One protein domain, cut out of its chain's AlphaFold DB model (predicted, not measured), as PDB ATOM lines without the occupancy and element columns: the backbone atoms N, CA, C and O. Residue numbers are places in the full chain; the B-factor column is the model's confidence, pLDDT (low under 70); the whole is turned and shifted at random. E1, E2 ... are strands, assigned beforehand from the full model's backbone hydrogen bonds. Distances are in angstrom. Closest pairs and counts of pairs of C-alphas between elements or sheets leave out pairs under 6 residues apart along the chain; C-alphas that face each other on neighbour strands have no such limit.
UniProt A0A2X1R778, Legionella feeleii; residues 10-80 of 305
ATOM      1  N   GLY A  10     -20.567  -9.028  16.636       96.94
ATOM      2  CA  GLY A  10     -19.335  -9.407  15.950       96.94
ATOM      3  C   GLY A  10     -18.936 -10.852  16.249       96.94
ATOM      4  O   GLY A  10     -18.891 -11.247  17.416       96.94
ATOM      5  N   SER A  11     -18.622 -11.628  15.214       96.00
ATOM      6  CA  SER A  11     -18.119 -12.998  15.335       96.00
ATOM      7  C   SER A  11     -16.596 -13.047  15.420       96.00
ATOM      8  O   SER A  11     -15.907 -12.345  14.685       96.00
ATOM      9  N   LEU A  12     -16.079 -13.924  16.285       93.25
ATOM     10  CA  LEU A  12     -14.666 -14.331  16.317       93.25
ATOM     11  C   LEU A  12     -14.383 -15.549  15.423       93.25
ATOM     12  O   LEU A  12     -13.240 -15.998  15.358       93.25
ATOM     13  N   ASP A  13     -15.415 -16.116  14.800       92.81
ATOM     14  CA  ASP A  13     -15.303 -17.288  13.939       92.81
ATOM     15  C   ASP A  13     -14.626 -16.914  12.608       92.81
ATOM     16  O   ASP A  13     -15.194 -16.113  11.859       92.81
ATOM     17  N   PRO A  14     -13.439 -17.467  12.289       89.44
ATOM     18  CA  PRO A  14     -12.745 -17.167  11.040       89.44
ATOM     19  C   PRO A  14     -13.470 -17.699   9.795       89.44
ATOM     20  O   PRO A  14     -13.176 -17.237   8.693       89.44
ATOM     21  N   GLU A  15     -14.391 -18.659   9.938       93.25
ATOM     22  CA  GLU A  15     -15.169 -19.190   8.811       93.25
ATOM     23  C   GLU A  15     -16.297 -18.234   8.391       93.25
ATOM     24  O   GLU A  15     -16.708 -18.213   7.226       93.25
ATOM     25  N   LEU A  16     -16.761 -17.381   9.311       94.31
ATOM     26  CA  LEU A  16     -17.754 -16.355   9.025       94.31
ATOM     27  C   LEU A  16     -17.060 -15.164   8.362       94.31
ATOM     28  O   LEU A  16     -16.478 -14.316   9.028       94.31
ATOM     29  N   THR A  17     -17.126 -15.102   7.032       94.50
ATOM     30  CA  THR A  17     -16.473 -14.056   6.217       94.50
ATOM     31  C   THR A  17     -17.436 -12.992   5.691       94.50
ATOM     32  O   THR A  17     -17.000 -11.943   5.215       94.50
ATOM     33  N   THR A  18     -18.746 -13.219   5.799       95.75
ATOM     34  CA  THR A  18     -19.798 -12.288   5.372       95.75
ATOM     35  C   THR A  18     -20.898 -12.173   6.433       95.75
ATOM     36  O   THR A  18     -21.121 -13.122   7.192       95.75
ATOM     37  N   PRO A  19     -21.605 -11.025   6.512       97.06
ATOM     38  CA  PRO A  19     -22.767 -10.881   7.382       97.06
ATOM     39  C   PRO A  19     -23.780 -12.005   7.153       97.06
ATOM     40  O   PRO A  19     -24.206 -12.247   6.024       97.06
ATOM     41  N   THR A  20     -24.148 -12.691   8.230       96.69
ATOM     42  CA  THR A  20     -25.006 -13.876   8.193       96.69
ATOM     43  C   THR A  20     -26.187 -13.685   9.134       96.69
ATOM     44  O   THR A  20     -26.010 -13.354  10.307       96.69
ATOM     45  N   GLU A  21     -27.399 -13.902   8.626       96.12
ATOM     46  CA  GLU A  21     -28.601 -13.938   9.457       96.12
ATOM     47  C   GLU A  21     -28.768 -15.312  10.109       96.12
ATOM     48  O   GLU A  21     -28.787 -16.343   9.435       96.12
ATOM     49  N   MET A  22     -28.946 -15.320  11.427       93.88
ATOM     50  CA  MET A  22     -29.317 -16.500  12.200       93.88
ATOM     51  C   MET A  22     -30.717 -16.310  12.774       93.88
ATOM     52  O   MET A  22     -30.993 -15.309  13.433       93.88
ATOM     53  N   ARG A  23     -31.611 -17.275  12.541       93.44
ATOM     54  CA  ARG A  23     -32.966 -17.259  13.105       93.44
ATOM     55  C   ARG A  23     -33.019 -18.048  14.402       93.44
ATOM     56  O   ARG A  23     -32.557 -19.183  14.449       93.44
ATOM     57  N   THR A  24     -33.607 -17.448  15.428       91.81
ATOM     58  CA  THR A  24     -33.954 -18.145  16.666       91.81
ATOM     59  C   THR A  24     -35.189 -19.020  16.459       91.81
ATOM     60  O   THR A  24     -35.964 -18.800  15.523       91.81
ATOM     61  N   ASP A  25     -35.418 -19.968  17.368       88.50
ATOM     62  CA  ASP A  25     -36.619 -20.820  17.362       88.50
ATOM     63  C   ASP A  25     -37.917 -20.005  17.509       88.50
ATOM     64  O   ASP A  25     -38.963 -20.371  16.979       88.50
ATOM     65  N   GLU A  26     -37.834 -18.845  18.163       90.00
ATOM     66  CA  GLU A  26     -38.922 -17.864  18.281       90.00
ATOM     67  C   GLU A  26     -39.114 -17.000  17.015       90.00
ATOM     68  O   GLU A  26     -39.957 -16.105  16.985       90.00
ATOM     69  N   GLY A  27     -38.329 -17.235  15.958       89.75
ATOM     70  CA  GLY A  27     -38.434 -16.538  14.676       89.75
ATOM     71  C   GLY A  27     -37.768 -15.159  14.624       89.75
ATOM     72  O   GLY A  27     -37.942 -14.440  13.637       89.75
ATOM     73  N   VAL A  28     -36.991 -14.776  15.641       93.12
ATOM     74  CA  VAL A  28     -36.221 -13.522  15.648       93.12
ATOM     75  C   VAL A  28     -34.963 -13.702  14.798       93.12
ATOM     76  O   VAL A  28     -34.242 -14.683  14.963       93.12
ATOM     77  N   SER A  29     -34.683 -12.763  13.890       93.69
ATOM     78  CA  SER A  29     -33.436 -12.762  13.111       93.69
ATOM     79  C   SER A  29     -32.349 -11.968  13.837       93.69
ATOM     80  O   SER A  29     -32.580 -10.838  14.276       93.69
ATOM     81  N   LEU A  30     -31.168 -12.565  13.970       94.62
ATOM     82  CA  LEU A  30     -29.951 -11.958  14.499       94.62
ATOM     83  C   LEU A  30     -28.935 -11.839  13.367       94.62
ATOM     84  O   LEU A  30     -28.575 -12.839  12.749       94.62
ATOM     85  N   LEU A  31     -28.446 -10.627  13.120       96.31
ATOM     86  CA  LEU A  31     -27.360 -10.407  12.172       96.31
ATOM     87  C   LEU A  31     -26.021 -10.574  12.888       96.31
ATOM     88  O   LEU A  31     -25.741  -9.851  13.848       96.31
ATOM     89  N   ILE A  32     -25.210 -11.516  12.415       97.06
ATOM     90  CA  ILE A  32     -23.857 -11.764  12.910       97.06
ATOM     91  C   ILE A  32     -22.862 -11.373  11.828       97.06
ATOM     92  O   ILE A  32     -22.990 -11.777  10.673       97.06
ATOM     93  N   GLU A  33     -21.862 -10.588  12.208       97.94
ATOM     94  CA  GLU A  33     -20.947  -9.960  11.264       97.94
ATOM     95  C   GLU A  33     -19.491 -10.322  11.558       97.94
ATOM     96  O   GLU A  33     -19.116 -10.450  12.726       97.94
ATOM     97  N   PRO A  34     -18.648 -10.467  10.522       97.25
ATOM     98  CA  PRO A  34     -17.222 -10.680  10.715       97.25
ATOM     99  C   PRO A  34     -16.594  -9.437  11.341       97.25
ATOM    100  O   PRO A  34     -16.727  -8.331  10.807       97.25
ATOM    101  N   ILE A  35     -15.886  -9.608  12.457       97.12
ATOM    102  CA  ILE A  35     -15.102  -8.507  13.017       97.12
ATOM    103  C   ILE A  35     -13.839  -8.270  12.191       97.12
ATOM    104  O   ILE A  35     -13.231  -9.198  11.660       97.12
ATOM    105  N   GLN A  36     -13.409  -7.017  12.133       95.69
ATOM    106  CA  GLN A  36     -12.185  -6.602  11.461       95.69
ATOM    107  C   GLN A  36     -11.329  -5.805  12.432       95.69
ATOM    108  O   GLN A  36     -11.845  -5.076  13.278       95.69
ATOM    109  N   ARG A  37     -10.007  -5.943  12.323       96.12
ATOM    110  CA  ARG A  37      -9.067  -5.163  13.125       96.12
ATOM    111  C   ARG A  37      -8.371  -4.127  12.267       96.12
ATOM    112  O   ARG A  37      -7.654  -4.478  11.335       96.12
ATOM    113  N   HIS A  38      -8.496  -2.869  12.670       95.62
ATOM    114  CA  HIS A  38      -7.769  -1.745  12.098       95.62
ATOM    115  C   HIS A  38      -6.907  -1.103  13.188       95.62
ATOM    116  O   HIS A  38      -7.393  -0.410  14.083       95.62
ATOM    117  N   GLY A  39      -5.602  -1.382  13.140       94.88
ATOM    118  CA  GLY A  39      -4.643  -0.922  14.144       94.88
ATOM    119  C   GLY A  39      -4.931  -1.495  15.536       94.88
ATOM    120  O   GLY A  39      -4.841  -2.704  15.759       94.88
ATOM    121  N   ASP A  40      -5.261  -0.621  16.482       95.81
ATOM    122  CA  ASP A  40      -5.565  -0.949  17.880       95.81
ATOM    123  C   ASP A  40      -7.076  -0.978  18.179       95.81
ATOM    124  O   ASP A  40      -7.495  -0.837  19.332       95.81
ATOM    125  N   ARG A  41      -7.904  -1.166  17.145       97.12
ATOM    126  CA  ARG A  41      -9.362  -1.250  17.265       97.12
ATOM    127  C   ARG A  41      -9.932  -2.424  16.483       97.12
ATOM    128  O   ARG A  41      -9.419  -2.789  15.428       97.12
ATOM    129  N   VAL A  42     -11.019  -2.967  17.009       97.06
ATOM    130  CA  VAL A  42     -11.905  -3.924  16.357       97.06
ATOM    131  C   VAL A  42     -13.205  -3.220  15.993       97.06
ATOM    132  O   VAL A  42     -13.818  -2.544  16.823       97.06
ATOM    133  N   GLU A  43     -13.626  -3.387  14.750       97.31
ATOM    134  CA  GLU A  43     -14.819  -2.775  14.183       97.31
ATOM    135  C   GLU A  43     -15.544  -3.730  13.230       97.31
ATOM    136  O   GLU A  43     -15.064  -4.822  12.919       97.31
ATOM    137  N   LEU A  44     -16.743  -3.328  12.821       96.94
ATOM    138  CA  LEU A  44     -17.478  -3.908  11.699       96.94
ATOM    139  C   LEU A  44     -17.390  -2.942  10.510       96.94
ATOM    140  O   LEU A  44     -16.890  -1.828  10.658       96.94
ATOM    141  N   ALA A  45     -17.920  -3.339   9.352       93.12
ATOM    142  CA  ALA A  45     -17.790  -2.588   8.098       93.12
ATOM    143  C   ALA A  45     -18.160  -1.093   8.206       93.12
ATOM    144  O   ALA A  45     -17.492  -0.249   7.615       93.12
ATOM    145  N   ASP A  46     -19.209  -0.767   8.961       94.19
ATOM    146  CA  ASP A  46     -19.732   0.590   9.140       94.19
ATOM    147  C   ASP A  46     -19.903   0.982  10.619       94.19
ATOM    148  O   ASP A  46     -20.622   1.927  10.947       94.19
ATOM    149  N   PHE A  47     -19.260   0.252  11.538       97.38
ATOM    150  CA  PHE A  47     -19.497   0.414  12.971       97.38
ATOM    151  C   PHE A  47     -18.227   0.236  13.800       97.38
ATOM    152  O   PHE A  47     -17.721  -0.874  13.964       97.38
ATOM    153  N   ASN A  48     -17.762   1.333  14.402       96.38
ATOM    154  CA  ASN A  48     -16.627   1.354  15.320       96.38
ATOM    155  C   ASN A  48     -17.123   1.502  16.775       96.38
ATOM    156  O   ASN A  48     -17.477   2.611  17.195       96.38
ATOM    157  N   PRO A  49     -17.198   0.408  17.558       96.44
ATOM    158  CA  PRO A  49     -17.773   0.456  18.894       96.44
ATOM    159  C   PRO A  49     -16.871   1.176  19.900       96.44
ATOM    160  O   PRO A  49     -15.642   1.154  19.818       96.44
ATOM    161  N   CYS A  50     -17.488   1.765  20.924       95.25
ATOM    162  CA  CYS A  50     -16.760   2.354  22.052       95.25
ATOM    163  C   CYS A  50     -16.185   1.285  23.001       95.25
ATOM    164  O   CYS A  50     -15.108   1.479  23.560       95.25
ATOM    165  N   MET A  51     -16.891   0.158  23.162       94.81
ATOM    166  CA  MET A  51     -16.488  -0.972  24.005       94.81
ATOM    167  C   MET A  51     -16.844  -2.302  23.339       94.81
ATOM    168  O   MET A  51     -17.771  -2.366  22.531       94.81
ATOM    169  N   LEU A  52     -16.163  -3.366  23.751       95.31
ATOM    170  CA  LEU A  52     -16.455  -4.742  23.372       95.31
ATOM    171  C   LEU A  52     -17.024  -5.486  24.585       95.31
ATOM    172  O   LEU A  52     -16.363  -5.592  25.620       95.31
ATOM    173  N   LEU A  53     -18.245  -6.005  24.458       94.62
ATOM    174  CA  LEU A  53     -18.866  -6.863  25.467       94.62
ATOM    175  C   LEU A  53     -18.649  -8.328  25.074       94.62
ATOM    176  O   LEU A  53     -19.159  -8.780  24.050       94.62
ATOM    177  N   LEU A  54     -17.891  -9.066  25.880       92.31
ATOM    178  CA  LEU A  54     -17.650 -10.484  25.653       92.31
ATOM    179  C   LEU A  54     -18.817 -11.308  26.191       92.31
ATOM    180  O   LEU A  54     -19.054 -11.359  27.394       92.31
ATOM    181  N   ASN A  55     -19.480 -12.025  25.288       92.12
ATOM    182  CA  ASN A  55     -20.328 -13.175  25.614       92.12
ATOM    183  C   ASN A  55     -19.662 -14.492  25.160       92.12
ATOM    184  O   ASN A  55     -20.322 -15.441  24.746       92.12
ATOM    185  N   ASN A  56     -18.328 -14.510  25.172       87.31
ATOM    186  CA  ASN A  56     -17.474 -15.653  24.869       87.31
ATOM    187  C   ASN A  56     -16.421 -15.749  25.980       87.31
ATOM    188  O   ASN A  56     -15.809 -14.744  26.337       87.31
ATOM    189  N   ASP A  57     -16.230 -16.945  26.532       78.12
ATOM    190  CA  ASP A  57     -15.345 -17.194  27.676       78.12
ATOM    191  C   ASP A  57     -13.839 -17.133  27.343       78.12
ATOM    192  O   ASP A  57     -13.001 -17.142  28.251       78.12
ATOM    193  N   LEU A  58     -13.490 -17.084  26.050       83.94
ATOM    194  CA  LEU A  58     -12.118 -17.132  25.533       83.94
ATOM    195  C   LEU A  58     -11.314 -18.307  26.122       83.94
ATOM    196  O   LEU A  58     -10.112 -18.208  26.392       83.94
ATOM    197  N   SER A  59     -11.989 -19.441  26.335       74.00
ATOM    198  CA  SER A  59     -11.423 -20.638  26.971       74.00
ATOM    199  C   SER A  59     -10.215 -21.217  26.228       74.00
ATOM    200  O   SER A  59      -9.316 -21.764  26.865       74.00
ATOM    201  N   SER A  60     -10.136 -21.036  24.908       75.75
ATOM    202  CA  SER A  60      -8.986 -21.459  24.093       75.75
ATOM    203  C   SER A  60      -7.780 -20.510  24.168       75.75
ATOM    204  O   SER A  60      -6.694 -20.868  23.713       75.75
ATOM    205  N   GLY A  61      -7.930 -19.325  24.765       80.31
ATOM    206  CA  GLY A  61      -6.939 -18.248  24.722       80.31
ATOM    207  C   GLY A  61      -7.539 -16.948  24.199       80.31
ATOM    208  O   GLY A  61      -8.602 -16.953  23.583       80.31
ATOM    209  N   ILE A  62      -6.844 -15.833  24.437       87.12
ATOM    210  CA  ILE A  62      -7.213 -14.524  23.886       87.12
ATOM    211  C   ILE A  62      -6.728 -14.467  22.427       87.12
ATOM    212  O   ILE A  62      -5.512 -14.473  22.212       87.12
ATOM    213  N   PRO A  63      -7.626 -14.391  21.429       89.75
ATOM    214  CA  PRO A  63      -7.235 -14.307  20.025       89.75
ATOM    215  C   PRO A  63      -6.405 -13.052  19.751       89.75
ATOM    216  O   PRO A  63      -6.667 -12.004  20.343       89.75
ATOM    217  N   GLU A  64      -5.447 -13.134  18.824       91.50
ATOM    218  CA  GLU A  64      -4.559 -12.015  18.474       91.50
ATOM    219  C   GLU A  64      -5.347 -10.748  18.121       91.50
ATOM    220  O   GLU A  64      -4.990  -9.658  18.556       91.50
ATOM    221  N   ILE A  65      -6.485 -10.895  17.436       94.06
ATOM    222  CA  ILE A  65      -7.363  -9.783  17.054       94.06
ATOM    223  C   ILE A  65      -7.879  -8.957  18.249       94.06
ATOM    224  O   ILE A  65      -8.171  -7.778  18.083       94.06
ATOM    225  N   LEU A  66      -7.934  -9.537  19.455       93.12
ATOM    226  CA  LEU A  66      -8.372  -8.870  20.689       93.12
ATOM    227  C   LEU A  66      -7.216  -8.341  21.556       93.12
ATOM    228  O   LEU A  66      -7.457  -7.740  22.605       93.12
ATOM    229  N   GLN A  67      -5.959  -8.557  21.162       91.44
ATOM    230  CA  GLN A  67      -4.795  -8.162  21.957       91.44
ATOM    231  C   GLN A  67      -4.347  -6.729  21.650       91.44
ATOM    232  O   GLN A  67      -4.227  -6.338  20.489       91.44
ATOM    233  N   GLY A  68      -4.038  -5.951  22.692       91.06
ATOM    234  CA  GLY A  68      -3.500  -4.594  22.543       91.06
ATOM    235  C   GLY A  68      -4.498  -3.587  21.965       91.06
ATOM    236  O   GLY A  68      -4.093  -2.665  21.261       91.06
ATOM    237  N   LEU A  69      -5.796  -3.782  22.215       93.81
ATOM    238  CA  LEU A  69      -6.830  -2.845  21.783       93.81
ATOM    239  C   LEU A  69      -6.917  -1.631  22.713       93.81
ATOM    240  O   LEU A  69      -6.765  -1.751  23.928       93.81
ATOM    241  N   LYS A  70      -7.247  -0.471  22.140       93.81
ATOM    242  CA  LYS A  70      -7.650   0.728  22.896       93.81
ATOM    243  C   LYS A  70      -9.072   0.635  23.438       93.81
ATOM    244  O   LYS A  70      -9.410   1.333  24.388       93.81
ATOM    245  N   GLN A  71      -9.929  -0.159  22.798       94.38
ATOM    246  CA  GLN A  71     -11.304  -0.352  23.249       94.38
ATOM    247  C   GLN A  71     -11.326  -1.149  24.547       94.38
ATOM    248  O   GLN A  71     -10.639  -2.161  24.685       94.38
ATOM    249  N   ALA A  72     -12.171  -0.717  25.478       92.00
ATOM    250  CA  ALA A  72     -12.435  -1.475  26.685       92.00
ATOM    251  C   ALA A  72     -13.114  -2.802  26.325       92.00
ATOM    252  O   ALA A  72     -14.131  -2.816  25.631       92.00
ATOM    253  N   ILE A  73     -12.563  -3.906  26.829       91.44
ATOM    254  CA  ILE A  73     -13.173  -5.235  26.755       91.44
ATOM    255  C   ILE A  73     -13.776  -5.547  28.127       91.44
ATOM    256  O   ILE A  73     -13.102  -5.378  29.151       91.44
ATOM    257  N   ARG A  74     -15.049  -5.957  28.161       89.38
ATOM    258  CA  ARG A  74     -15.778  -6.283  29.394       89.38
ATOM    259  C   ARG A  74     -16.416  -7.680  29.303       89.38
ATOM    260  O   ARG A  74     -17.159  -7.913  28.352       89.38
ATOM    261  N   PRO A  75     -16.182  -8.583  30.279       85.75
ATOM    262  CA  PRO A  75     -15.140  -8.512  31.316       85.75
ATOM    263  C   PRO A  75     -13.724  -8.456  30.711       85.75
ATOM    264  O   PRO A  75     -13.539  -8.709  29.522       85.75
ATOM    265  N   THR A  76     -12.718  -8.093  31.515       83.56
ATOM    266  CA  THR A  76     -11.327  -8.006  31.037       83.56
ATOM    267  C   THR A  76     -10.864  -9.333  30.435       83.56
ATOM    268  O   THR A  76     -10.938 -10.380  31.079       83.56
ATOM    269  N   ALA A  77     -10.320  -9.295  29.215       78.56
ATOM    270  CA  ALA A  77      -9.794 -10.491  28.558       78.56
ATOM    271  C   ALA A  77      -8.619 -11.120  29.335       78.56
ATOM    272  O   ALA A  77      -8.367 -12.313  29.195       78.56
ATOM    273  N   LYS A  78      -7.932 -10.348  30.197       73.44
ATOM    274  CA  LYS A  78      -6.830 -10.832  31.054       73.44
ATOM    275  C   LYS A  78      -7.259 -11.944  32.020       73.44
ATOM    276  O   LYS A  78      -6.437 -12.792  32.356       73.44
ATOM    277  N   LEU A  79      -8.529 -11.947  32.438       68.44
ATOM    278  CA  LEU A  79      -9.138 -13.010  33.251       68.44
ATOM    279  C   LEU A  79      -9.869 -14.052  32.401       68.44
ATOM    280  O   LEU A  79     -10.753 -14.752  32.895       68.44
ATOM    281  N   GLY A  80      -9.505 -14.163  31.123       66.44
ATOM    282  CA  GLY A  80      -9.991 -15.221  30.255       66.44
ATOM    283  C   GLY A  80      -9.765 -16.594  30.883       66.44
ATOM    284  O   GLY A  80      -8.816 -16.832  31.639       66.44
TER     285      GLY A  80
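AT A GLANCE: This is residues 10 to 80 of the 305 residues of a protein of Legionella feeleii (UniProt A0A2X1R778). Little regular structure: hairpin E1-E2 forms one end, E2 runs on into smaller hairpin E3-E4, and a parallel pair, E5-E6, lies toward the other end with loop 54 to 71. The 71 printed residues have no named helix and six strands, E1 to E6 in order, in three two-stranded sheets; the class is all strand, with 22 residues in named elements. It is only just compact, close to loose: radius of gyration of the C-alphas 13.0 A, spans 37 by 26 by 22 A.

IN THESE COORDINATES: E1 is residues 20 to 23, from C-alpha 20 at (-25.006, -13.876, 8.193); E2 is residues 29 to 34, 16.5 A from first to last C-alpha; E3 is residues 36 to 38; E4 is residues 41 to 43; E5 is residues 51 to 53; E6 is residues 72 to 74, ending at C-alpha 74 at (-15.778, -6.283, 29.394).

HOW THE PARTS SIT: Residues 10 to 11 pair parallel with 33 to 34 of E2. Hairpin E1-E2 is antiparallel, N 22 to O 30 2.8 A. E2 runs on into E3 at 43 degrees. Hairpin E3-E4 is antiparallel, N 36 to O 43 2.9 A. E4 and E5 are near each other. E5 and E6 are parallel, N 52 to O 72 2.8 A.

THE WHOLE: C-alphas 26 and 39 are farthest apart, 38.5 A. The printed part has no cut. Link E5 to E6 is long. Residues 79 to 80 have pLDDT under 70.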